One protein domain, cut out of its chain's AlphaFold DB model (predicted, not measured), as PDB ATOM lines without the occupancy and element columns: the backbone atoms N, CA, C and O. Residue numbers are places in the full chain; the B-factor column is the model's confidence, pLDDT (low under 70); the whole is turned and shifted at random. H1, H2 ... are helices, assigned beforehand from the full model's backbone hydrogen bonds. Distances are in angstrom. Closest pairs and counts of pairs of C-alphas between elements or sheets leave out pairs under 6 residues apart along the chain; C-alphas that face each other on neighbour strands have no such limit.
ATOM      1  N   GLU A   4      24.418 -51.304  96.184       78.94
ATOM      2  CA  GLU A   4      25.699 -51.002  95.532       78.94
ATOM      3  C   GLU A   4      26.904 -51.121  96.476       78.94
ATOM      4  O   GLU A   4      27.954 -51.631  96.092       78.94
ATOM      5  N   VAL A   5      26.764 -50.685  97.734       80.12
ATOM      6  CA  VAL A   5      27.858 -50.760  98.714       80.12
ATOM      7  C   VAL A   5      28.103 -52.211  99.114       80.12
ATOM      8  O   VAL A   5      29.252 -52.629  99.242       80.12
ATOM      9  N   VAL A   6      27.036 -52.994  99.290       77.50
ATOM     10  CA  VAL A   6      27.145 -54.427  99.592       77.50
ATOM     11  C   VAL A   6      27.832 -55.161  98.443       77.50
ATOM     12  O   VAL A   6      28.747 -55.946  98.695       77.50
ATOM     13  N   GLU A   7      27.437 -54.888  97.197       80.56
ATOM     14  CA  GLU A   7      28.029 -55.549  96.033       80.56
ATOM     15  C   GLU A   7      29.500 -55.163  95.855       80.56
ATOM     16  O   GLU A   7      30.334 -56.044  95.661       80.56
ATOM     17  N   PHE A   8      29.865 -53.895  96.075       85.12
ATOM     18  CA  PHE A   8      31.268 -53.475  96.083       85.12
ATOM     19  C   PHE A   8      32.111 -54.277  97.089       85.12
ATOM     20  O   PHE A   8      33.181 -54.784  96.748       85.12
ATOM     21  N   PHE A   9      31.653 -54.424  98.339       82.62
ATOM     22  CA  PHE A   9      32.384 -55.225  99.329       82.62
ATOM     23  C   PHE A   9      32.457 -56.696  98.925       82.62
ATOM     24  O   PHE A   9      33.493 -57.331  99.119       82.62
ATOM     25  N   ARG A  10      31.389 -57.230  98.334       83.31
ATOM     26  CA  ARG A  10      31.329 -58.611  97.858       83.31
ATOM     27  C   ARG A  10      32.351 -58.875  96.756       83.31
ATOM     28  O   ARG A  10      33.090 -59.851  96.857       83.31
ATOM     29  N   GLU A  11      32.461 -57.983  95.776       88.06
ATOM     30  CA  GLU A  11      33.482 -58.041  94.726       88.06
ATOM     31  C   GLU A  11      34.899 -57.983  95.308       88.06
ATOM     32  O   GLU A  11      35.783 -58.734  94.895       88.06
ATOM     33  N   ARG A  12      35.129 -57.130  96.314       90.88
ATOM     34  CA  ARG A  12      36.443 -57.010  96.968       90.88
ATOM     35  C   ARG A  12      36.815 -58.249  97.768       90.88
ATOM     36  O   ARG A  12      37.970 -58.671  97.717       90.88
ATOM     37  N   VAL A  13      35.857 -58.834  98.481       90.06
ATOM     38  CA  VAL A  13      36.059 -60.100  99.192       90.06
ATOM     39  C   VAL A  13      36.322 -61.220  98.189       90.06
ATOM     40  O   VAL A  13      37.292 -61.947  98.372       90.06
ATOM     41  N   ALA A  14      35.540 -61.319  97.108       89.75
ATOM     42  CA  ALA A  14      35.766 -62.297  96.043       89.75
ATOM     43  C   ALA A  14      37.191 -62.196  95.488       89.75
ATOM     44  O   ALA A  14      37.946 -63.166  95.526       89.75
ATOM     45  N   PHE A  15      37.596 -60.989  95.085       92.31
ATOM     46  CA  PHE A  15      38.933 -60.725  94.566       92.31
ATOM     47  C   PHE A  15      40.034 -61.126  95.554       92.31
ATOM     48  O   PHE A  15      41.029 -61.731  95.152       92.31
ATOM     49  N   TYR A  16      39.873 -60.808  96.841       93.44
ATOM     50  CA  TYR A  16      40.848 -61.169  97.868       93.44
ATOM     51  C   TYR A  16      40.971 -62.691  98.019       93.44
ATOM     52  O   TYR A  16      42.083 -63.217  98.045       93.44
ATOM     53  N   LEU A  17      39.846 -63.406  98.075       93.38
ATOM     54  CA  LEU A  17      39.838 -64.861  98.219       93.38
ATOM     55  C   LEU A  17      40.467 -65.564  97.005       93.38
ATOM     56  O   LEU A  17      41.229 -66.515  97.170       93.38
ATOM     57  N   GLU A  18      40.199 -65.078  95.793       93.44
ATOM     58  CA  GLU A  18      40.755 -65.648  94.558       93.44
ATOM     59  C   GLU A  18      42.231 -65.291  94.360       93.44
ATOM     60  O   GLU A  18      43.039 -66.134  93.977       93.44
ATOM     61  N   THR A  19      42.615 -64.041  94.625       92.38
ATOM     62  CA  THR A  19      43.948 -63.535  94.262       92.38
ATOM     63  C   THR A  19      44.962 -63.713  95.385       92.38
ATOM     64  O   THR A  19      46.106 -64.101  95.138       92.38
ATOM     65  N   VAL A  20      44.561 -63.411  96.624       93.44
ATOM     66  CA  VAL A  20      45.452 -63.438  97.792       93.44
ATOM     67  C   VAL A  20      45.450 -64.819  98.429       93.44
ATOM     68  O   VAL A  20      46.514 -65.419  98.570       93.44
ATOM     69  N   ASP A  21      44.269 -65.347  98.765       92.69
ATOM     70  CA  ASP A  21      44.153 -66.680  99.375       92.69
ATOM     71  C   ASP A  21      44.231 -67.822  98.344       92.69
ATOM     72  O   ASP A  21      44.401 -68.977  98.732       92.69
ATOM     73  N   ARG A  22      44.165 -67.509  97.038       94.38
ATOM     74  CA  ARG A  22      44.271 -68.473  95.924       94.38
ATOM     75  C   ARG A  22      43.260 -69.617  96.014       94.38
ATOM     76  O   ARG A  22      43.568 -70.756  95.660       94.38
ATOM     77  N   LEU A  23      42.060 -69.316  96.507       94.31
ATOM     78  CA  LEU A  23      40.972 -70.285  96.594       94.31
ATOM     79  C   LEU A  23      40.382 -70.554  95.208       94.31
ATOM     80  O   LEU A  23      40.406 -69.691  94.328       94.31
ATOM     81  N   GLN A  24      39.829 -71.750  95.016       93.44
ATOM     82  CA  GLN A  24      39.152 -72.076  93.768       93.44
ATOM     83  C   GLN A  24      37.893 -71.228  93.571       93.44
ATOM     84  O   GLN A  24      37.173 -70.902  94.517       93.44
ATOM     85  N   TYR A  25      37.612 -70.901  92.311       91.88
ATOM     86  CA  TYR A  25      36.483 -70.061  91.922       91.88
ATOM     87  C   TYR A  25      35.132 -70.604  92.419       91.88
ATOM     88  O   TYR A  25      34.289 -69.843  92.895       91.88
ATOM     89  N   ASP A  26      34.924 -71.921  92.355       92.38
ATOM     90  CA  ASP A  26      33.703 -72.571  92.838       92.38
ATOM     91  C   ASP A  26      33.533 -72.428  94.361       92.38
ATOM     92  O   ASP A  26      32.428 -72.138  94.820       92.38
ATOM     93  N   VAL A  27      34.619 -72.528  95.135       92.25
ATOM     94  CA  VAL A  27      34.651 -72.296  96.590       92.25
ATOM     95  C   VAL A  27      34.330 -70.844  96.935       92.25
ATOM     96  O   VAL A  27      33.532 -70.579  97.841       92.25
ATOM     97  N   VAL A  28      34.915 -69.889  96.209       91.69
ATOM     98  CA  VAL A  28      34.635 -68.458  96.408       91.69
ATOM     99  C   VAL A  28      33.171 -68.165  96.101       91.69
ATOM    100  O   VAL A  28      32.465 -67.585  96.931       91.69
ATOM    101  N   ARG A  29      32.671 -68.660  94.965       89.75
ATOM    102  CA  ARG A  29      31.259 -68.554  94.589       89.75
ATOM    103  C   ARG A  29      30.347 -69.188  95.638       89.75
ATOM    104  O   ARG A  29      29.389 -68.542  96.044       89.75
ATOM    105  N   ALA A  30      30.645 -70.397  96.116       89.38
ATOM    106  CA  ALA A  30      29.874 -71.089  97.153       89.38
ATOM    107  C   ALA A  30      29.800 -70.294  98.464       89.38
ATOM    108  O   ALA A  30      28.751 -70.223  99.108       89.38
ATOM    109  N   SER A  31      30.909 -69.662  98.843       87.81
ATOM    110  CA  SER A  31      31.020 -68.885 100.081       87.81
ATOM    111  C   SER A  31      30.267 -67.556 100.011       87.81
ATOM    112  O   SER A  31      29.751 -67.091 101.023       87.81
ATOM    113  N   LEU A  32      30.162 -66.965  98.816       85.38
ATOM    114  CA  LEU A  32      29.472 -65.692  98.562       85.38
ATOM    115  C   LEU A  32      28.032 -65.843  98.057       85.38
ATOM    116  O   LEU A  32      27.300 -64.851  97.982       85.38
ATOM    117  N   ALA A  33      27.638 -67.040  97.626       78.12
ATOM    118  CA  ALA A  33      26.271 -67.366  97.223       78.12
ATOM    119  C   ALA A  33      25.357 -67.578  98.432       78.12
ATOM    120  O   ALA A  33      24.138 -67.465  98.302       78.12
ATOM    121  N   PHE A  34      25.937 -67.838  99.608       66.88
ATOM    122  CA  PHE A  34      25.180 -67.931 100.843       66.88
ATOM    123  C   PHE A  34      24.539 -66.582 101.180       66.88
ATOM    124  O   PHE A  34      25.185 -65.652 101.658       66.88
ATOM    125  N   ARG A  35      23.238 -66.487 100.913       62.22
ATOM    126  CA  ARG A  35      22.384 -65.370 101.300       62.22
ATOM    127  C   ARG A  35      21.470 -65.896 102.405       62.22
ATOM    128  O   ARG A  35      20.634 -66.745 102.090       62.22
ATOM    129  N   PRO A  36      21.587 -65.437 103.663       53.91
ATOM    130  CA  PRO A  36      20.552 -65.730 104.644       53.91
ATOM    131  C   PRO A  36      19.234 -65.159 104.108       53.91
ATOM    132  O   PRO A  36      19.091 -63.942 103.959       53.91
ATOM    133  N   ARG A  37      18.296 -66.039 103.740       52.62
ATOM    134  CA  ARG A  37      16.946 -65.639 103.332       52.62
ATOM    135  C   ARG A  37      16.264 -65.003 104.537       52.62
ATOM    136  O   ARG A  37      15.974 -65.684 105.513       52.62
ATOM    137  N   ARG A  38      16.087 -63.679 104.506       47.66
ATOM    138  CA  ARG A  38      15.474 -62.912 105.610       47.66
ATOM    139  C   ARG A  38      13.959 -63.115 105.699       47.66
ATOM    140  O   ARG A  38      13.361 -62.726 106.693       47.66
ATOM    141  N   ASP A  39      13.364 -63.664 104.651       45.00
ATOM    142  CA  ASP A  39      11.934 -63.860 104.425       45.00
ATOM    143  C   ASP A  39      11.432 -65.266 104.792       45.00
ATOM    144  O   ASP A  39      10.224 -65.486 104.811       45.00
ATOM    145  N   ASP A  40      12.331 -66.199 105.119       51.28
ATOM    146  CA  ASP A  40      11.990 -67.579 105.466       51.28
ATOM    147  C   ASP A  40      12.193 -67.824 106.980       51.28
ATOM    148  O   ASP A  40      13.339 -67.894 107.443       51.28
ATOM    149  N   PRO A  41      11.106 -67.915 107.775       50.56
ATOM    150  CA  PRO A  41      11.188 -68.100 109.223       50.56
ATOM    151  C   PRO A  41      11.838 -69.432 109.630       50.56
ATOM    152  O   PRO A  41      12.526 -69.461 110.649       50.56
ATOM    153  N   ASP A  42      11.726 -70.485 108.812       51.75
ATOM    154  CA  ASP A  42      12.394 -71.773 109.055       51.75
ATOM    155  C   ASP A  42      13.910 -71.664 108.785       51.75
ATOM    156  O   ASP A  42      14.738 -72.335 109.407       51.75
ATOM    157  N   HIS A  43      14.312 -70.789 107.858       49.41
ATOM    158  CA  HIS A  43      15.718 -70.573 107.501       49.41
ATOM    159  C   HIS A  43      16.479 -69.748 108.550       49.41
ATOM    160  O   HIS A  43      17.701 -69.877 108.684       49.41
ATOM    161  N   LEU A  44      15.764 -68.920 109.317       40.91
ATOM    162  CA  LEU A  44      16.312 -68.106 110.404       40.91
ATOM    163  C   LEU A  44      16.756 -68.948 111.610       40.91
ATOM    164  O   LEU A  44      17.739 -68.588 112.256       40.91
ATOM    165  N   GLU A  45      16.105 -70.083 111.883       45.12
ATOM    166  CA  GLU A  45      16.511 -70.998 112.963       45.12
ATOM    167  C   GLU A  45      17.797 -71.784 112.611       45.12
ATOM    168  O   GLU A  45      18.631 -72.089 113.476       45.12
ATOM    169  N   ASN A  46      18.003 -72.028 111.310       49.81
ATOM    170  CA  ASN A  46      19.120 -72.801 110.761       49.81
ATOM    171  C   ASN A  46      20.329 -71.956 110.342       49.81
ATOM    172  O   ASN A  46      21.433 -72.483 110.208       49.81
ATOM    173  N   CYS A  47      20.183 -70.637 110.195       52.12
ATOM    174  CA  CYS A  47      21.330 -69.737 110.108       52.12
ATOM    175  C   CYS A  47      21.987 -69.665 111.486       52.12
ATOM    176  O   CYS A  47      21.643 -68.822 112.315       52.12
ATOM    177  N   TRP A  48      22.913 -70.585 111.751       51.88
ATOM    178  CA  TRP A  48      23.704 -70.617 112.974       51.88
ATOM    179  C   TRP A  48      24.597 -69.375 113.036       51.88
ATOM    180  O   TRP A  48      25.753 -69.366 112.628       51.88
ATOM    181  N   GLN A  49      23.967 -68.336 113.578       48.72
ATOM    182  CA  GLN A  49      24.382 -66.966 113.834       48.72
ATOM    183  C   GLN A  49      24.303 -65.947 112.689       48.72
ATOM    184  O   GLN A  49      24.735 -66.143 111.555       48.72
ATOM    185  N   ALA A  50      23.794 -64.776 113.096       45.03
ATOM    186  CA  ALA A  50      24.066 -63.471 112.518       45.03
ATOM    187  C   ALA A  50      25.553 -63.344 112.140       45.03
ATOM    188  O   ALA A  50      26.406 -63.886 112.831       45.03
ATOM    189  N   PHE A  51      25.853 -62.592 111.079       51.41
ATOM    190  CA  PHE A  51      27.187 -62.376 110.485       51.41
ATOM    191  C   PHE A  51      27.592 -63.307 109.330       51.41
ATOM    192  O   PHE A  51      28.786 -63.477 109.068       51.41
ATOM    193  N   CYS A  52      26.622 -63.812 108.563       57.16
ATOM    194  CA  CYS A  52      26.835 -64.381 107.223       57.16
ATOM    195  C   CYS A  52      27.588 -63.410 106.292       57.16
ATOM    196  O   CYS A  52      28.399 -63.837 105.477       57.16
ATOM    197  N   ASP A  53      27.369 -62.107 106.487       64.75
ATOM    198  CA  ASP A  53      27.959 -61.026 105.689       64.75
ATOM    199  C   ASP A  53      29.295 -60.502 106.258       64.75
ATOM    200  O   ASP A  53      29.846 -59.532 105.741       64.75
ATOM    201  N   ASN A  54      29.834 -61.092 107.338       78.69
ATOM    202  CA  ASN A  54      31.133 -60.675 107.872       78.69
ATOM    203  C   ASN A  54      32.269 -61.251 107.001       78.69
ATOM    204  O   ASN A  54      32.416 -62.477 106.950       78.69
ATOM    205  N   PRO A  55      33.130 -60.409 106.392       83.56
ATOM    206  CA  PRO A  55      34.232 -60.858 105.536       83.56
ATOM    207  C   PRO A  55      35.165 -61.885 106.189       83.56
ATOM    208  O   PRO A  55      35.663 -62.789 105.520       83.56
ATOM    209  N   VAL A  56      35.380 -61.790 107.505       86.50
ATOM    210  CA  VAL A  56      36.222 -62.731 108.257       86.50
ATOM    211  C   VAL A  56      35.575 -64.112 108.308       86.50
ATOM    212  O   VAL A  56      36.260 -65.116 108.116       86.50
ATOM    213  N   ASN A  57      34.261 -64.179 108.537       84.50
ATOM    214  CA  ASN A  57      33.528 -65.445 108.555       84.50
ATOM    215  C   ASN A  57      33.440 -66.054 107.157       84.50
ATOM    216  O   ASN A  57      33.669 -67.253 107.018       84.50
ATOM    217  N   ILE A  58      33.189 -65.237 106.129       86.81
ATOM    218  CA  ILE A  58      33.205 -65.679 104.727       86.81
ATOM    219  C   ILE A  58      34.560 -66.312 104.401       86.81
ATOM    220  O   ILE A  58      34.607 -67.439 103.916       86.81
ATOM    221  N   ARG A  59      35.667 -65.638 104.741       91.19
ATOM    222  CA  ARG A  59      37.016 -66.175 104.527       91.19
ATOM    223  C   ARG A  59      37.250 -67.480 105.287       91.19
ATOM    224  O   ARG A  59      37.751 -68.429 104.695       91.19
ATOM    225  N   LYS A  60      36.879 -67.564 106.571       90.31
ATOM    226  CA  LYS A  60      37.030 -68.799 107.369       90.31
ATOM    227  C   LYS A  60      36.269 -69.976 106.752       90.31
ATOM    228  O   LYS A  60      36.831 -71.059 106.633       90.31
ATOM    229  N   ARG A  61      35.021 -69.751 106.332       91.00
ATOM    230  CA  ARG A  61      34.170 -70.751 105.665       91.00
ATOM    231  C   ARG A  61      34.760 -71.181 104.319       91.00
ATOM    232  O   ARG A  61      34.843 -72.375 104.053       91.00
ATOM    233  N   ALA A  62      35.234 -70.227 103.517       92.50
ATOM    234  CA  ALA A  62      35.855 -70.490 102.219       92.50
ATOM    235  C   ALA A  62      37.147 -71.308 102.352       92.50
ATOM    236  O   ALA A  62      37.316 -72.314 101.668       92.50
ATOM    237  N   VAL A  63      38.036 -70.926 103.272       94.19
ATOM    238  CA  VAL A  63      39.286 -71.654 103.538       94.19
ATOM    239  C   VAL A  63      38.999 -73.066 104.053       94.19
ATOM    240  O   VAL A  63      39.612 -74.021 103.581       94.19
ATOM    241  N   ALA A  64      38.036 -73.223 104.964       94.19
ATOM    242  CA  ALA A  64      37.612 -74.536 105.439       94.19
ATOM    243  C   ALA A  64      37.062 -75.408 104.300       94.19
ATOM    244  O   ALA A  64      37.493 -76.548 104.141       94.19
ATOM    245  N   CYS A  65      36.188 -74.860 103.454       94.00
ATOM    246  CA  CYS A  65      35.652 -75.559 102.288       94.00
ATOM    247  C   CYS A  65      36.755 -75.972 101.301       94.00
ATOM    248  O   CYS A  65      36.789 -77.120 100.857       94.00
ATOM    249  N   GLN A  66      37.712 -75.083 101.020       95.06
ATOM    250  CA  GLN A  66      38.880 -75.406 100.202       95.06
ATOM    251  C   GLN A  66      39.704 -76.545 100.813       95.06
ATOM    252  O   GLN A  66      40.193 -77.405 100.077       95.06
ATOM    253  N   SER A  67      39.863 -76.552 102.140       95.19
ATOM    254  CA  SER A  67      40.672 -77.550 102.839       95.19
ATOM    255  C   SER A  67      40.080 -78.955 102.758       95.19
ATOM    256  O   SER A  67      40.844 -79.894 102.594       95.19
ATOM    257  N   VAL A  68      38.751 -79.109 102.773       95.12
ATOM    258  CA  VAL A  68      38.072 -80.420 102.730       95.12
ATOM    259  C   VAL A  68      37.781 -80.914 101.310       95.12
ATOM    260  O   VAL A  68      37.326 -82.034 101.125       95.12
ATOM    261  N   ARG A  69      38.082 -80.119 100.275       92.31
ATOM    262  CA  ARG A  69      37.769 -80.434  98.865       92.31
ATOM    263  C   ARG A  69      38.452 -81.702  98.327       92.31
ATOM    264  O   ARG A  69      38.075 -82.189  97.268       92.31
ATOM    265  N   HIS A  70      39.486 -82.193  99.005       90.88
ATOM    266  CA  HIS A  70      40.179 -83.429  98.638       90.88
ATOM    267  C   HIS A  70      39.474 -84.688  99.161       90.88
ATOM    268  O   HIS A  70      39.843 -85.788  98.760       90.88
ATOM    269  N   ASP A  71      38.487 -84.536 100.047       94.81
ATOM    270  CA  ASP A  71      37.712 -85.640 100.595       94.81
ATOM    271  C   ASP A  71      36.630 -86.099  99.598       94.81
ATOM    272  O   ASP A  71      35.833 -85.305  99.087       94.81
ATOM    273  N   GLU A  72      36.614 -87.398  99.294       93.31
ATOM    274  CA  GLU A  72      35.692 -87.982  98.312       93.31
ATOM    275  C   GLU A  72      34.232 -87.965  98.789       93.31
ATOM    276  O   GLU A  72      33.319 -87.724  97.990       93.31
ATOM    277  N   ALA A  73      33.996 -88.170 100.089       93.19
ATOM    278  CA  ALA A  73      32.654 -88.131 100.660       93.19
ATOM    279  C   ALA A  73      32.091 -86.703 100.613       93.19
ATOM    280  O   ALA A  73      30.915 -86.505 100.298       93.19
ATOM    281  N   PHE A  74      32.938 -85.695 100.831       94.81
ATOM    282  CA  PHE A  74      32.577 -84.289 100.672       94.81
ATOM    283  C   PHE A  74      32.194 -83.947  99.224       94.81
ATOM    284  O   PHE A  74      31.148 -83.339  98.993       94.81
ATOM    285  N   LEU A  75      32.986 -84.362  98.228       93.75
ATOM    286  CA  LEU A  75      32.649 -84.110  96.818       93.75
ATOM    287  C   LEU A  75      31.353 -84.820  96.398       93.75
ATOM    288  O   LEU A  75      30.544 -84.241  95.662       93.75
ATOM    289  N   THR A  76      31.125 -86.034  96.906       93.31
ATOM    290  CA  THR A  76      29.865 -86.771  96.725       93.31
ATOM    291  C   THR A  76      28.690 -85.998  97.326       93.31
ATOM    292  O   THR A  76      27.678 -85.781  96.652       93.31
ATOM    293  N   LEU A  77      28.849 -85.470  98.545       94.62
ATOM    294  CA  LEU A  77      27.849 -84.624  99.195       94.62
ATOM    295  C   LEU A  77      27.525 -83.369  98.368       94.62
ATOM    296  O   LEU A  77      26.353 -83.028  98.215       94.62
ATOM    297  N   CYS A  78      28.522 -82.687  97.796       94.19
ATOM    298  CA  CYS A  78      28.298 -81.525  96.926       94.19
ATOM    299  C   CYS A  78      27.458 -81.881  95.688       94.19
ATOM    300  O   CYS A  78      26.529 -81.149  95.322       94.19
ATOM    301  N   GLY A  79      27.734 -83.035  95.072       93.19
ATOM    302  CA  GLY A  79      26.926 -83.576  93.978       93.19
ATOM    303  C   GLY A  79      25.475 -83.829  94.398       93.19
ATOM    304  O   GLY A  79      24.537 -83.395  93.715       93.19
ATOM    305  N   ALA A  80      25.281 -84.451  95.562       92.88
ATOM    306  CA  ALA A  80      23.966 -84.691  96.140       92.88
ATOM    307  C   ALA A  80      23.221 -83.382  96.463       92.88
ATOM    308  O   ALA A  80      22.057 -83.232  96.092       92.88
ATOM    309  N   ALA A  81      23.890 -82.388  97.054       92.31
ATOM    310  CA  ALA A  81      23.318 -81.074  97.350       92.31
ATOM    311  C   ALA A  81      22.818 -80.371  96.075       92.31
ATOM    312  O   ALA A  81      21.701 -79.847  96.039       92.31
ATOM    313  N   LYS A  82      23.596 -80.432  94.985       92.00
ATOM    314  CA  LYS A  82      23.186 -79.908  93.674       92.00
ATOM    315  C   LYS A  82      21.960 -80.638  93.122       92.00
ATOM    316  O   LYS A  82      21.044 -79.997  92.603       92.00
ATOM    317  N   ARG A  83      21.913 -81.969  93.242       92.75
ATOM    318  CA  ARG A  83      20.750 -82.778  92.841       92.75
ATOM    319  C   ARG A  83      19.503 -82.387  93.633       92.75
ATOM    320  O   ARG A  83      18.462 -82.147  93.028       92.75
ATOM    321  N   ILE A  84      19.624 -82.276  94.954       92.00
ATOM    322  CA  ILE A  84      18.546 -81.868  95.861       92.00
ATOM    323  C   ILE A  84      17.998 -80.504  95.449       92.00
ATOM    324  O   ILE A  84      16.798 -80.372  95.208       92.00
ATOM    325  N   ARG A  85      18.872 -79.511  95.260       89.00
ATOM    326  CA  ARG A  85      18.459 -78.179  94.812       89.00
ATOM    327  C   ARG A  85      17.712 -78.206  93.484       89.00
ATOM    328  O   ARG A  85      16.689 -77.543  93.356       89.00
ATOM    329  N   ASN A  86      18.200 -78.972  92.511       90.38
ATOM    330  CA  ASN A  86      17.560 -79.077  91.199       90.38
ATOM    331  C   ASN A  86      16.171 -79.728  91.268       90.38
ATOM    332  O   ASN A  86      15.287 -79.368  90.491       90.38
ATOM    333  N   ILE A  87      15.975 -80.693  92.171       90.56
ATOM    334  CA  ILE A  87      14.664 -81.304  92.426       90.56
ATOM    335  C   ILE A  87      13.724 -80.261  93.038       90.56
ATOM    336  O   ILE A  87      12.628 -80.055  92.522       90.56
ATOM    337  N   LEU A  88      14.186 -79.561  94.078       88.38
ATOM    338  CA  LEU A  88      13.427 -78.522  94.777       88.38
ATOM    339  C   LEU A  88      13.079 -77.327  93.874       88.38
ATOM    340  O   LEU A  88      12.015 -76.740  94.017       88.38
ATOM    341  N   SER A  89      13.935 -76.962  92.914       86.06
ATOM    342  CA  SER A  89      13.640 -75.874  91.969       86.06
ATOM    343  C   SER A  89      12.611 -76.248  90.901       86.06
ATOM    344  O   SER A  89      12.063 -75.367  90.247       86.06
ATOM    345  N   LYS A  90      12.408 -77.550  90.659       85.19
ATOM    346  CA  LYS A  90      11.508 -78.071  89.618       85.19
ATOM    347  C   LYS A  90      10.166 -78.549  90.171       85.19
ATOM    348  O   LYS A  90       9.281 -78.861  89.376       85.19
ATOM    349  N   SER A  91      10.004 -78.655  91.490       78.94
ATOM    350  CA  SER A  91       8.714 -79.011  92.077       78.94
ATOM    351  C   SER A  91       7.716 -77.872  91.859       78.94
ATOM    352  O   SER A  91       8.017 -76.715  92.137       78.94
ATOM    353  N   ALA A  92       6.531 -78.205  91.332       61.47
ATOM    354  CA  ALA A  92       5.453 -77.237  91.098       61.47
ATOM    355  C   ALA A  92       4.999 -76.553  92.399       61.47
ATOM    356  O   ALA A  92       4.630 -75.380  92.394       61.47
ATOM    357  N   ASP A  93       5.099 -77.279  93.513       64.50
ATOM    358  CA  ASP A  93       4.974 -76.736  94.856       64.50
ATOM    359  C   ASP A  93       6.314 -76.100  95.235       64.50
ATOM    360  O   ASP A  93       7.342 -76.785  95.318       64.50
ATOM    361  N   SER A  94       6.323 -74.779  95.434       57.94
ATOM    362  CA  SER A  94       7.523 -74.082  95.893       57.94
ATOM    363  C   SER A  94       7.957 -74.675  97.242       57.94
ATOM    364  O   SER A  94       7.124 -74.773  98.149       57.94
ATOM    365  N   PRO A  95       9.241 -75.021  97.442       58.09
ATOM    366  CA  PRO A  95       9.739 -75.506  98.732       58.09
ATOM    367  C   PRO A  95       9.394 -74.556  99.887       58.09
ATOM    368  O   PRO A  95       9.098 -75.000 100.991       58.09
ATOM    369  N   VAL A  96       9.341 -73.249  99.596       59.09
ATOM    370  CA  VAL A  96       8.966 -72.192 100.548       59.09
ATOM    371  C   VAL A  96       7.528 -72.366 101.048       59.09
ATOM    372  O   VAL A  96       7.256 -72.140 102.218       59.09
ATOM    373  N   SER A  97       6.603 -72.824 100.197       66.94
ATOM    374  CA  SER A  97       5.223 -73.102 100.622       66.94
ATOM    375  C   SER A  97       5.071 -74.397 101.422       66.94
ATOM    376  O   SER A  97       4.087 -74.557 102.137       66.94
ATOM    377  N   LEU A  98       6.029 -75.324 101.314       70.88
ATOM    378  CA  LEU A  98       5.980 -76.608 102.012       70.88
ATOM    379  C   LEU A  98       6.675 -76.563 103.379       70.88
ATOM    380  O   LEU A  98       6.311 -77.360 104.242       70.88
ATOM    381  N   GLY A  99       7.635 -75.658 103.585       81.38
ATOM    382  CA  GLY A  99       8.456 -75.595 104.796       81.38
ATOM    383  C   GLY A  99       9.510 -76.706 104.861       81.38
ATOM    384  O   GLY A  99       9.737 -77.443 103.894       81.38
ATOM    385  N   SER A 100      10.184 -76.820 106.002       83.50
ATOM    386  CA  SER A 100      11.246 -77.822 106.233       83.50
ATOM    387  C   SER A 100      10.841 -78.963 107.181       83.50
ATOM    388  O   SER A 100      11.513 -79.989 107.265       83.50
ATOM    389  N   HIS A 101       9.692 -78.844 107.849       87.25
ATOM    390  CA  HIS A 101       9.235 -79.814 108.848       87.25
ATOM    391  C   HIS A 101       8.655 -81.101 108.237       87.25
ATOM    392  O   HIS A 101       7.473 -81.182 107.891       87.25
ATOM    393  N   PHE A 102       9.473 -82.148 108.151       90.62
ATOM    394  CA  PHE A 102       9.034 -83.485 107.751       90.62
ATOM    395  C   PHE A 102       8.431 -84.288 108.919       90.62
ATOM    396  O   PHE A 102       8.710 -84.065 110.097       90.62
ATOM    397  N   ARG A 103       7.596 -85.262 108.569       91.69
ATOM    398  CA  ARG A 103       6.821 -86.130 109.453       91.69
ATOM    399  C   ARG A 103       7.322 -87.566 109.366       91.69
ATOM    400  O   ARG A 103       7.223 -88.203 108.317       91.69
ATOM    401  N   THR A 104       7.838 -88.088 110.476       92.00
ATOM    402  CA  THR A 104       8.395 -89.450 110.541       92.00
ATOM    403  C   THR A 104       7.324 -90.534 110.433       92.00
ATOM    404  O   THR A 104       7.621 -91.642 110.004       92.00
ATOM    405  N   ASP A 105       6.073 -90.226 110.790       94.00
ATOM    406  CA  ASP A 105       4.925 -91.131 110.657       94.00
ATOM    407  C   ASP A 105       4.500 -91.362 109.196       94.00
ATOM    408  O   ASP A 105       3.819 -92.341 108.895       94.00
ATOM    409  N   LEU A 106       4.935 -90.490 108.282       93.56
ATOM    410  CA  LEU A 106       4.680 -90.603 106.845       93.56
ATOM    411  C   LEU A 106       5.819 -91.299 106.083       93.56
ATOM    412  O   LEU A 106       5.724 -91.438 104.864       93.56
ATOM    413  N   PHE A 107       6.883 -91.737 106.767       94.50
ATOM    414  CA  PHE A 107       7.953 -92.516 106.143       94.50
ATOM    415  C   PHE A 107       7.467 -93.921 105.785       94.50
ATOM    416  O   PHE A 107       6.879 -94.628 106.607       94.50
ATOM    417  N   LYS A 108       7.723 -94.320 104.541       94.19
ATOM    418  CA  LYS A 108       7.389 -95.634 103.991       94.19
ATOM    419  C   LYS A 108       8.612 -96.522 103.892       94.19
ATOM    420  O   LYS A 108       8.555 -97.663 104.336       94.19
ATOM    421  N   GLU A 109       9.700 -95.985 103.354       94.75
ATOM    422  CA  GLU A 109      10.912 -96.760 103.102       94.75
ATOM    423  C   GLU A 109      11.880 -96.649 104.282       94.75
ATOM    424  O   GLU A 109      12.000 -95.597 104.917       94.75
ATOM    425  N   GLU A 110      12.634 -97.716 104.550       95.00
ATOM    426  CA  GLU A 110      13.662 -97.699 105.600       95.00
ATOM    427  C   GLU A 110      14.742 -96.643 105.329       95.00
ATOM    428  O   GLU A 110      15.211 -95.986 106.258       95.00
ATOM    429  N   ALA A 111      15.068 -96.385 104.059       95.75
ATOM    430  CA  ALA A 111      16.029 -95.353 103.681       95.75
ATOM    431  C   ALA A 111      15.604 -93.938 104.129       95.75
ATOM    432  O   ALA A 111      16.457 -93.135 104.501       95.75
ATOM    433  N   GLU A 112      14.300 -93.630 104.162       95.38
ATOM    434  CA  GLU A 112      13.787 -92.337 104.648       95.38
ATOM    435  C   GLU A 112      13.967 -92.199 106.159       95.38
ATOM    436  O   GLU A 112      14.354 -91.139 106.651       95.38
ATOM    437  N   LYS A 113      13.707 -93.288 106.891       95.06
ATOM    438  CA  LYS A 113      13.841 -93.334 108.349       95.06
ATOM    439  C   LYS A 113      15.296 -93.166 108.763       95.06
ATOM    440  O   LYS A 113      15.578 -92.333 109.621       95.06
ATOM    441  N   VAL A 114      16.196 -93.914 108.120       95.69
ATOM    442  CA  VAL A 114      17.643 -93.825 108.353       95.69
ATOM    443  C   VAL A 114      18.132 -92.413 108.055       95.69
ATOM    444  O   VAL A 114      18.733 -91.782 108.920       95.69
ATOM    445  N   LEU A 115      17.802 -91.865 106.880       96.12
ATOM    446  CA  LEU A 115      18.208 -90.511 106.512       96.12
ATOM    447  C   LEU A 115      17.675 -89.465 107.506       96.12
ATOM    448  O   LEU A 115      18.433 -88.624 107.979       96.12
ATOM    449  N   GLY A 116      16.396 -89.540 107.882       93.75
ATOM    450  CA  GLY A 116      15.789 -88.616 108.842       93.75
ATOM    451  C   GLY A 116      16.408 -88.663 110.247       93.75
ATOM    452  O   GLY A 116      16.384 -87.651 110.951       93.75
ATOM    453  N   GLN A 117      16.963 -89.805 110.665       93.94
ATOM    454  CA  GLN A 117      17.692 -89.944 111.931       93.94
ATOM    455  C   GLN A 117      19.116 -89.386 111.831       93.94
ATOM    456  O   GLN A 117      19.506 -88.567 112.666       93.94
ATOM    457  N   GLU A 118      19.858 -89.778 110.792       95.12
ATOM    458  CA  GLU A 118      21.242 -89.343 110.564       95.12
ATOM    459  C   GLU A 118      21.342 -87.822 110.419       95.12
ATOM    460  O   GLU A 118      22.231 -87.205 111.005       95.12
ATOM    461  N   ILE A 119      20.382 -87.194 109.726       93.62
ATOM    462  CA  ILE A 119      20.318 -85.734 109.574       93.62
ATOM    463  C   ILE A 119      20.366 -85.034 110.926       93.62
ATOM    464  O   ILE A 119      21.171 -84.126 111.098       93.62
ATOM    465  N   LYS A 120      19.542 -85.457 111.893       89.88
ATOM    466  CA  LYS A 120      19.468 -84.797 113.204       89.88
ATOM    467  C   LYS A 120      20.794 -84.891 113.956       89.88
ATOM    468  O   LYS A 120      21.240 -83.904 114.533       89.88
ATOM    469  N   SER A 121      21.421 -86.068 113.930       92.81
ATOM    470  CA  SER A 121      22.709 -86.294 114.591       92.81
ATOM    471  C   SER A 121      23.819 -85.452 113.960       92.81
ATOM    472  O   SER A 121      24.578 -84.792 114.670       92.81
ATOM    473  N   VAL A 122      23.909 -85.467 112.628       94.19
ATOM    474  CA  VAL A 122      24.917 -84.717 111.871       94.19
ATOM    475  C   VAL A 122      24.714 -83.217 112.037       94.19
ATOM    476  O   VAL A 122      25.677 -82.487 112.252       94.19
ATOM    477  N   GLU A 123      23.471 -82.747 111.985       90.94
ATOM    478  CA  GLU A 123      23.124 -81.340 112.157       90.94
ATOM    479  C   GLU A 123      23.539 -80.819 113.538       90.94
ATOM    480  O   GLU A 123      24.200 -79.783 113.635       90.94
ATOM    481  N   GLU A 124      23.226 -81.554 114.611       91.19
ATOM    482  CA  GLU A 124      23.615 -81.168 115.969       91.19
ATOM    483  C   GLU A 124      25.141 -81.086 116.118       91.19
ATOM    484  O   GLU A 124      25.672 -80.121 116.680       91.19
ATOM    485  N   GLN A 125      25.862 -82.081 115.599       92.88
ATOM    486  CA  GLN A 125      27.315 -82.139 115.715       92.88
ATOM    487  C   GLN A 125      28.006 -81.079 114.843       92.88
ATOM    488  O   GLN A 125      28.921 -80.392 115.309       92.88
ATOM    489  N   ALA A 126      27.534 -80.873 113.614       91.25
ATOM    490  CA  ALA A 126      28.028 -79.827 112.730       91.25
ATOM    491  C   ALA A 126      27.784 -78.429 113.320       91.25
ATOM    492  O   ALA A 126      28.672 -77.576 113.258       91.25
ATOM    493  N   ARG A 127      26.634 -78.202 113.973       88.56
ATOM    494  CA  ARG A 127      26.333 -76.950 114.682       88.56
ATOM    495  C   ARG A 127      27.325 -76.679 115.814       88.56
ATOM    496  O   ARG A 127      27.780 -75.543 115.951       88.56
ATOM    497  N   LYS A 128      27.693 -77.698 116.602       90.50
ATOM    498  CA  LYS A 128      28.707 -77.574 117.669       90.50
ATOM    499  C   LYS A 128      30.061 -77.154 117.097       90.50
ATOM    500  O   LYS A 128      30.636 -76.167 117.549       90.50
ATOM    501  N   PHE A 129      30.526 -77.828 116.045       91.31
ATOM    502  CA  PHE A 129      31.777 -77.465 115.375       91.31
ATOM    503  C   PHE A 129      31.740 -76.056 114.770       91.31
ATOM    504  O   PHE A 129      32.688 -75.287 114.935       91.31
ATOM    505  N   ALA A 130      30.636 -75.676 114.123       87.50
ATOM    506  CA  ALA A 130      30.470 -74.341 113.555       87.50
ATOM    507  C   ALA A 130      30.489 -73.243 114.633       87.50
ATOM    508  O   ALA A 130      31.119 -72.204 114.429       87.50
ATOM    509  N   ALA A 131      29.871 -73.481 115.796       85.88
ATOM    510  CA  ALA A 131      29.901 -72.555 116.932       85.88
ATOM    511  C   ALA A 131      31.317 -72.362 117.509       85.88
ATOM    512  O   ALA A 131      31.654 -71.271 117.967       85.88
ATOM    513  N   GLU A 132      32.170 -73.386 117.428       88.31
ATOM    514  CA  GLU A 132      33.598 -73.320 117.778       88.31
ATOM    515  C   GLU A 132      34.465 -72.683 116.670       88.31
ATOM    516  O   GLU A 132      35.675 -72.523 116.834       88.31
ATOM    517  N   GLY A 133      33.879 -72.321 115.522       86.56
ATOM    518  CA  GLY A 133      34.598 -71.814 114.350       86.56
ATOM    519  C   GLY A 133      35.356 -72.888 113.559       86.56
ATOM    520  O   GLY A 133      36.157 -72.544 112.687       86.56
ATOM    521  N   ARG A 134      35.101 -74.170 113.840       91.12
ATOM    522  CA  ARG A 134      35.696 -75.346 113.185       91.12
ATOM    523  C   ARG A 134      34.846 -75.779 111.993       91.12
ATOM    524  O   ARG A 134      34.175 -76.809 112.010       91.12
ATOM    525  N   PHE A 135      34.812 -74.935 110.967       91.44
ATOM    526  CA  PHE A 135      33.964 -75.154 109.790       91.44
ATOM    527  C   PHE A 135      34.383 -76.371 108.962       91.44
ATOM    528  O   PHE A 135      33.536 -77.022 108.368       91.44
ATOM    529  N   ASP A 136      35.669 -76.698 108.941       94.06
ATOM    530  CA  ASP A 136      36.230 -77.891 108.307       94.06
ATOM    531  C   ASP A 136      35.655 -79.168 108.931       94.06
ATOM    532  O   ASP A 136      35.094 -80.006 108.227       94.06
ATOM    533  N   ALA A 137      35.692 -79.265 110.263       95.06
ATOM    534  CA  ALA A 137      35.117 -80.390 110.996       95.06
ATOM    535  C   ALA A 137      33.602 -80.493 110.777       95.06
ATOM    536  O   ALA A 137      33.072 -81.587 110.611       95.06
ATOM    537  N   ALA A 138      32.907 -79.358 110.723       93.56
ATOM    538  CA  ALA A 138      31.478 -79.332 110.452       93.56
ATOM    539  C   ALA A 138      31.134 -79.797 109.020       93.56
ATOM    540  O   ALA A 138      30.157 -80.519 108.838       93.56
ATOM    541  N   LEU A 139      31.939 -79.443 108.011       94.06
ATOM    542  CA  LEU A 139      31.757 -79.918 106.633       94.06
ATOM    543  C   LEU A 139      32.043 -81.419 106.492       94.06
ATOM    544  O   LEU A 139      31.302 -82.110 105.797       94.06
ATOM    545  N   LEU A 140      33.076 -81.930 107.167       95.44
ATOM    546  CA  LEU A 140      33.372 -83.367 107.199       95.44
ATOM    547  C   LEU A 140      32.280 -84.156 107.932       95.44
ATOM    548  O   LEU A 140      31.912 -85.245 107.503       95.44
ATOM    549  N   GLU A 141      31.705 -83.591 108.993       95.69
ATOM    550  CA  GLU A 141      30.553 -84.186 109.672       95.69
ATOM    551  C   GLU A 141      29.345 -84.272 108.727       95.69
ATOM    552  O   GLU A 141      28.714 -85.323 108.626       95.69
ATOM    553  N   MET A 142      29.071 -83.213 107.954       94.56
ATOM    554  CA  MET A 142      28.030 -83.240 106.919       94.56
ATOM    555  C   MET A 142      28.314 -84.262 105.814       94.56
ATOM    556  O   MET A 142      27.375 -84.874 105.304       94.56
ATOM    557  N   ALA A 143      29.583 -84.485 105.451       95.19
ATOM    558  CA  ALA A 143      29.979 -85.452 104.423       95.19
ATOM    559  C   ALA A 143      29.562 -86.892 104.759       95.19
ATOM    560  O   ALA A 143      29.343 -87.692 103.847       95.19
ATOM    561  N   ARG A 144      29.333 -87.209 106.041       95.19
ATOM    562  CA  ARG A 144      28.780 -88.501 106.483       95.19
ATOM    563  C   ARG A 144      27.378 -88.783 105.935       95.19
ATOM    564  O   ARG A 144      26.987 -89.942 105.857       95.19
ATOM    565  N   LEU A 145      26.633 -87.751 105.527       95.81
ATOM    566  CA  LEU A 145      25.308 -87.906 104.920       95.81
ATOM    567  C   LEU A 145      25.355 -88.357 103.455       95.81
ATOM    568  O   LEU A 145      24.306 -88.715 102.928       95.81
ATOM    569  N   SER A 146      26.526 -88.370 102.809       92.81
ATOM    570  CA  SER A 146      26.682 -88.816 101.415       92.81
ATOM    571  C   SER A 146      26.034 -90.185 101.172       92.81
ATOM    572  O   SER A 146      25.088 -90.297 100.397       92.81
ATOM    573  N   GLU A 147      26.456 -91.203 101.920       93.75
ATOM    574  CA  GLU A 147      25.970 -92.574 101.756       93.75
ATOM    575  C   GLU A 147      24.474 -92.753 102.133       93.75
ATOM    576  O   GLU A 147      23.733 -93.365 101.356       93.75
ATOM    577  N   PRO A 148      23.951 -92.210 103.258       95.94
ATOM    578  CA  PRO A 148      22.507 -92.182 103.517       95.94
ATOM    579  C   PRO A 148      21.676 -91.513 102.413       95.94
ATOM    580  O   PRO A 148      20.564 -91.965 102.134       95.94
ATOM    581  N   ILE A 149      22.189 -90.453 101.785       95.69
ATOM    582  CA  ILE A 149      21.485 -89.735 100.717       95.69
ATOM    583  C   ILE A 149      21.470 -90.540  99.424       95.69
ATOM    584  O   ILE A 149      20.425 -90.611  98.773       95.69
ATOM    585  N   ASP A 150      22.581 -91.178  99.069       94.00
ATOM    586  CA  ASP A 150      22.635 -92.058  97.904       94.00
ATOM    587  C   ASP A 150      21.648 -93.220  98.067       94.00
ATOM    588  O   ASP A 150      20.777 -93.412  97.219       94.00
ATOM    589  N   ARG A 151      21.649 -93.885  99.234       95.44
ATOM    590  CA  ARG A 151      20.658 -94.931  99.557       95.44
ATOM    591  C   ARG A 151      19.215 -94.443  99.466       95.44
ATOM    592  O   ARG A 151      18.349 -95.177  98.982       95.44
ATOM    593  N   PHE A 152      18.940 -93.228  99.943       96.75
ATOM    594  CA  PHE A 152      17.624 -92.611  99.804       96.75
ATOM    595  C   PHE A 152      17.260 -92.464  98.331       96.75
ATOM    596  O   PHE A 152      16.186 -92.888  97.925       96.75
ATOM    597  N   PHE A 153      18.144 -91.922  97.503       94.12
ATOM    598  CA  PHE A 153      17.841 -91.725  96.093       94.12
ATOM    599  C   PHE A 153      17.737 -93.016  95.277       94.12
ATOM    600  O   PHE A 153      17.019 -93.012  94.275       94.12
ATOM    601  N   ASP A 154      18.412 -94.082  95.698       94.69
ATOM    602  CA  ASP A 154      18.322 -95.405  95.076       94.69
ATOM    603  C   ASP A 154      17.019 -96.127  95.442       94.69
ATOM    604  O   ASP A 154      16.439 -96.831  94.616       94.69
ATOM    605  N   SER A 155      16.534 -95.931  96.672       93.50
ATOM    606  CA  SER A 155      15.375 -96.663  97.210       93.50
ATOM    607  C   SER A 155      14.065 -95.871  97.152       93.50
ATOM    608  O   SER A 155      12.987 -96.452  97.256       93.50
ATOM    609  N   VAL A 156      14.123 -94.542  97.017       93.56
ATOM    610  CA  VAL A 156      12.978 -93.647  97.226       93.56
ATOM    611  C   VAL A 156      12.660 -92.835  95.973       93.56
ATOM    612  O   VAL A 156      13.398 -91.942  95.552       93.56
ATOM    613  N   MET A 157      11.469 -93.060  95.413       92.25
ATOM    614  CA  MET A 157      10.935 -92.227  94.333       92.25
ATOM    615  C   MET A 157      10.365 -90.911  94.886       92.25
ATOM    616  O   MET A 157       9.235 -90.863  95.369       92.25
ATOM    617  N   VAL A 158      11.130 -89.820  94.805       89.69
ATOM    618  CA  VAL A 158      10.744 -88.509  95.375       89.69
ATOM    619  C   VAL A 158       9.391 -88.006  94.854       89.69
ATOM    620  O   VAL A 158       8.560 -87.541  95.632       89.69
ATOM    621  N   MET A 159       9.138 -88.147  93.551       89.00
ATOM    622  CA  MET A 159       7.870 -87.768  92.919       89.00
ATOM    623  C   MET A 159       6.849 -88.910  93.015       89.00
ATOM    624  O   MET A 159       6.474 -89.506  92.009       89.00
ATOM    625  N   ALA A 160       6.448 -89.247  94.243       87.69
ATOM    626  CA  ALA A 160       5.449 -90.280  94.511       87.69
ATOM    627  C   ALA A 160       4.041 -89.862  94.046       87.69
ATOM    628  O   ALA A 160       3.705 -88.677  94.047       87.69
ATOM    629  N   ASN A 161       3.198 -90.847  93.716       87.62
ATOM    630  CA  ASN A 161       1.801 -90.613  93.325       87.62
ATOM    631  C   ASN A 161       0.950 -90.084  94.493       87.62
ATOM    632  O   ASN A 161       0.046 -89.274  94.301       87.62
ATOM    633  N   GLU A 162       1.237 -90.540  95.715       91.50
ATOM    634  CA  GLU A 162       0.551 -90.088  96.922       91.50
ATOM    635  C   GLU A 162       1.055 -88.702  97.342       91.50
ATOM    636  O   GLU A 162       2.218 -88.536  97.722       91.50
ATOM    637  N   ILE A 163       0.158 -87.713  97.318       90.50
ATOM    638  CA  ILE A 163       0.476 -86.300  97.576       90.50
ATOM    639  C   ILE A 163       1.157 -86.110  98.936       90.50
ATOM    640  O   ILE A 163       2.212 -85.485  98.998       90.50
ATOM    641  N   LEU A 164       0.616 -86.705 100.004       91.56
ATOM    642  CA  LEU A 164       1.163 -86.556 101.360       91.56
ATOM    643  C   LEU A 164       2.589 -87.109 101.487       91.56
ATOM    644  O   LEU A 164       3.419 -86.530 102.186       91.56
ATOM    645  N   ILE A 165       2.893 -88.213 100.798       92.75
ATOM    646  CA  ILE A 165       4.228 -88.823 100.807       92.75
ATOM    647  C   ILE A 165       5.199 -87.959 100.003       92.75
ATOM    648  O   ILE A 165       6.302 -87.671 100.466       92.75
ATOM    649  N   ARG A 166       4.780 -87.508  98.816       92.69
ATOM    650  CA  ARG A 166       5.561 -86.613  97.956       92.69
ATOM    651  C   ARG A 166       5.927 -85.321  98.684       92.69
ATOM    652  O   ARG A 166       7.095 -84.944  98.698       92.69
ATOM    653  N   GLU A 167       4.963 -84.671  99.329       91.94
ATOM    654  CA  GLU A 167       5.206 -83.463 100.121       91.94
ATOM    655  C   GLU A 167       6.173 -83.728 101.275       91.94
ATOM    656  O   GLU A 167       7.111 -82.959 101.478       91.94
ATOM    657  N   ASN A 168       6.005 -84.838 101.997       93.62
ATOM    658  CA  ASN A 168       6.898 -85.189 103.096       93.62
ATOM    659  C   ASN A 168       8.349 -85.405 102.631       93.62
ATOM    660  O   ASN A 168       9.284 -84.908 103.258       93.62
ATOM    661  N   ARG A 169       8.533 -86.094 101.497       94.75
ATOM    662  CA  ARG A 169       9.843 -86.281 100.853       94.75
ATOM    663  C   ARG A 169      10.453 -84.940 100.450       94.75
ATOM    664  O   ARG A 169      11.626 -84.706 100.716       94.75
ATOM    665  N   LEU A 170       9.667 -84.036  99.863       92.69
ATOM    666  CA  LEU A 170      10.137 -82.695  99.500       92.69
ATOM    667  C   LEU A 170      10.534 -81.866 100.731       92.69
ATOM    668  O   LEU A 170      11.564 -81.198 100.682       92.69
ATOM    669  N   ARG A 171       9.793 -81.952 101.844       92.12
ATOM    670  CA  ARG A 171      10.170 -81.300 103.111       92.12
ATOM    671  C   ARG A 171      11.483 -81.843 103.670       92.12
ATOM    672  O   ARG A 171      12.336 -81.052 104.056       92.12
ATOM    673  N   LEU A 172      11.687 -83.164 103.642       93.19
ATOM    674  CA  LEU A 172      12.951 -83.792 104.052       93.19
ATOM    675  C   LEU A 172      14.136 -83.284 103.214       93.19
ATOM    676  O   LEU A 172      15.185 -82.932 103.752       93.19
ATOM    677  N   LEU A 173      13.956 -83.187 101.893       93.06
ATOM    678  CA  LEU A 173      14.967 -82.642 100.985       93.06
ATOM    679  C   LEU A 173      15.208 -81.140 101.204       93.06
ATOM    680  O   LEU A 173      16.346 -80.680 101.103       93.06
ATOM    681  N   ASN A 174      14.163 -80.374 101.518       89.94
ATOM    682  CA  ASN A 174      14.284 -78.954 101.833       89.94
ATOM    683  C   ASN A 174      15.045 -78.732 103.150       89.94
ATOM    684  O   ASN A 174      15.927 -77.874 103.202       89.94
ATOM    685  N   HIS A 175      14.783 -79.557 104.172       90.00
ATOM    686  CA  HIS A 175      15.547 -79.570 105.424       90.00
ATOM    687  C   HIS A 175      17.034 -79.827 105.167       90.00
ATOM    688  O   HIS A 175      17.875 -79.037 105.587       90.00
ATOM    689  N   LEU A 176      17.365 -80.864 104.388       90.88
ATOM    690  CA  LEU A 176      18.746 -81.152 103.971       90.88
ATOM    691  C   LEU A 176      19.409 -79.968 103.262       90.88
ATOM    692  O   LEU A 176      20.540 -79.607 103.577       90.88
ATOM    693  N   ASN A 177      18.708 -79.341 102.316       88.25
ATOM    694  CA  ASN A 177      19.223 -78.160 101.624       88.25
ATOM    695  C   ASN A 177      19.480 -76.993 102.597       88.25
ATOM    696  O   ASN A 177      20.448 -76.251 102.413       88.25
ATOM    697  N   GLY A 178      18.656 -76.855 103.641       84.31
ATOM    698  CA  GLY A 178      18.882 -75.938 104.757       84.31
ATOM    699  C   GLY A 178      20.178 -76.248 105.506       84.31
ATOM    700  O   GLY A 178      21.046 -75.379 105.581       84.31
ATOM    701  N   VAL A 179      20.351 -77.494 105.962       85.50
ATOM    702  CA  VAL A 179      21.558 -77.966 106.670       85.50
ATOM    703  C   VAL A 179      22.824 -77.707 105.849       85.50
ATOM    704  O   VAL A 179      23.789 -77.136 106.357       85.50
ATOM    705  N   PHE A 180      22.811 -78.036 104.556       83.69
ATOM    706  CA  PHE A 180      23.959 -77.831 103.666       83.69
ATOM    707  C   PHE A 180      24.300 -76.373 103.430       83.69
ATOM    708  O   PHE A 180      25.467 -76.048 103.238       83.69
ATOM    709  N   SER A 181      23.305 -75.492 103.464       80.31
ATOM    710  CA  SER A 181      23.521 -74.071 103.217       80.31
ATOM    711  C   SER A 181      24.128 -73.350 104.424       80.31
ATOM    712  O   SER A 181      24.588 -72.227 104.271       80.31
ATOM    713  N   THR A 182      24.199 -73.964 105.607       77.56
ATOM    714  CA  THR A 182      24.647 -73.287 106.841       77.56
ATOM    715  C   THR A 182      26.110 -72.816 106.805       77.56
ATOM    716  O   THR A 182      26.420 -71.745 107.335       77.56
ATOM    717  N   ILE A 183      27.011 -73.555 106.140       83.31
ATOM    718  CA  ILE A 183      28.457 -73.248 106.088       83.31
ATOM    719  C   ILE A 183      28.915 -72.762 104.723       83.31
ATOM    720  O   ILE A 183      29.779 -71.907 104.645       83.31
ATOM    721  N   VAL A 184      28.365 -73.219 103.616       86.06
ATOM    722  CA  VAL A 184      28.632 -72.679 102.271       86.06
ATOM    723  C   VAL A 184      27.529 -73.202 101.373       86.06
ATOM    724  O   VAL A 184      26.889 -74.198 101.687       86.06
ATOM    725  N   ASP A 185      27.308 -72.572 100.230       88.44
ATOM    726  CA  ASP A 185      26.426 -73.168  99.242       88.44
ATOM    727  C   ASP A 185      27.106 -74.373  98.552       88.44
ATOM    728  O   ASP A 185      27.753 -74.232  97.512       88.44
ATOM    729  N   LEU A 186      26.919 -75.577  99.110       89.81
ATOM    730  CA  LEU A 186      27.527 -76.813  98.596       89.81
ATOM    731  C   LEU A 186      27.128 -77.164  97.155       89.81
ATOM    732  O   LEU A 186      27.871 -77.882  96.493       89.81
ATOM    733  N   SER A 187      26.010 -76.650  96.624       88.44
ATOM    734  CA  SER A 187      25.634 -76.925  95.221       88.44
ATOM    735  C   SER A 187      26.517 -76.212  94.205       88.44
ATOM    736  O   SER A 187      26.455 -76.525  93.014       88.44
ATOM    737  N   GLN A 188      27.245 -75.184  94.647       90.00
ATOM    738  CA  GLN A 188      28.108 -74.378  93.788       90.00
ATOM    739  C   GLN A 188      29.487 -75.007  93.610       90.00
ATOM    740  O   GLN A 188      30.193 -74.589  92.695       90.00
ATOM    741  N   ILE A 189      29.847 -75.976  94.456       91.44
ATOM    742  CA  ILE A 189      31.114 -76.703  94.393       91.44
ATOM    743  C   ILE A 189      31.057 -77.728  93.266       91.44
ATOM    744  O   ILE A 189      30.082 -78.473  93.119       91.44
TER     745      ILE A 189
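AT A GLANCE: This is residues 4 to 189 of the 209 residues of the protein "Glycine--tRNA ligase beta subunit" of Acidobacteria bacterium (UniProt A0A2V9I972). This is an elongated helical body in two joined groups: H1, H2 and H4 pack together at one end, and H5, H7, H8, H9 and H10 make the larger group. In the larger group H10 passes between H5 and H7, H8 and H9 lie one after the other alongside H7, and H8 also packs on H4 and joins the two groups. Short H3 and H6 sit on H10. The printed part has 186 residues with ten named helices, H1 to H10 in order, and no named strand; its class is all helix, and the helix packing is part aligned, part crossed. The whole is compact, with a radius of gyration of the C-alphas of 16.6 A, and spans 51 by 34 by 26 A, only just elongated.

HOW THE PARTS SIT: H1, residues 4 to 19, and H2, residues 25 to 33, form a helical hairpin: they touch, closest at the C-alphas of Ala 14 and Val 28, 6.3 A apart, at a shallow tilt of 28 degrees, opposite ways. H4, residues 55 to 68, touches H2 at a steep tilt of 44 degrees, opposite ways; the closest C-alphas are those of Ser 31 and Ala 62, 5.5 A apart. H1 only just touches H4, with residues 13 to 17 alone and 3 pairs of C-alphas within 8 A, closest at Val 13 and Pro 55, 6.6 A. H8, residues 135 to 143, touches H4 at the C-alphas of Ala 64 and Asp 136, 4.6 A apart. H5, residues 72 to 90, touches H8 with residues 73 to 77 alone, closest at the C-alphas of Phe 74 and Ala 143, 4.7 A apart; at 73 degrees they are only just about perpendicular. H5 also touches H9, residues 146 to 155, with residues 73 to 80 alone, closest at the C-alphas of Leu 77 and Ser 146, 4.9 A apart. H7, residues 110 to 131, forms a helical hairpin with H8, touching it with residues 122 to 130 alone at a shallow tilt of 4 degrees, opposite ways; the C-alphas of Ala 126 and Ala 138 come closest, at 4.2 A. With residues 111 to 118 alone H7 touches H9, closest at the C-alphas of Ala 111 and Phe 152, 5.0 A apart. H10, residues 163 to 181, is the hub, touching four helices. It touches H5 at a steep tilt of 49 degrees, opposite ways, closest at the C-alphas of Ile 84 and Leu 173, 6.3 A apart. It touches H6, residues 95 to 98, closest at the C-alphas of Leu 98 and Arg 171, 6.4 A apart. It only just touches H7 and H3, residues 41 to 46, each with 3 pairs of C-alphas within 8 A; the closest are those of Glu 123 and Val 179, 6.6 A, and of Asn 46 and Gly 178, 6.8 A. Among the pairs that are apart are H1 and H10, and H5 and H7. Every O i to N i+4 pair is within hydrogen-bond range in H1, H2, H4, H5, H8, H9 and H10; H7 has 17 of 18, H3 has 0 of 2 with 1 of 3 O i to N i+3 pairs within range, and H6 is too short for an O i to N i+4 pair.

IN THESE COORDINATES: H1 begins at C-alpha 4, at (25.699, -51.002, 95.532), and is 22.2 A long from first to last C-alpha. H4 measures 20.1 A and H5 27.5 A. H7 is the longest helix by residues, 32.0 A from C-alpha 110 at (13.662, -97.699, 105.600) to C-alpha 131. H10 measures 26.7 A and ends at C-alpha 181, at (23.521, -74.071, 103.217).

THE WHOLE: The C-alphas of Val 20 and Glu 162 are the two farthest apart, at 52.2 A. The printed part has no cut, and the link from H6 to H7, 11 residues, is long. The mean pLDDT of the printed part is 85.5; residues 34 to 53 and 92 to 97 are under 70 in this model.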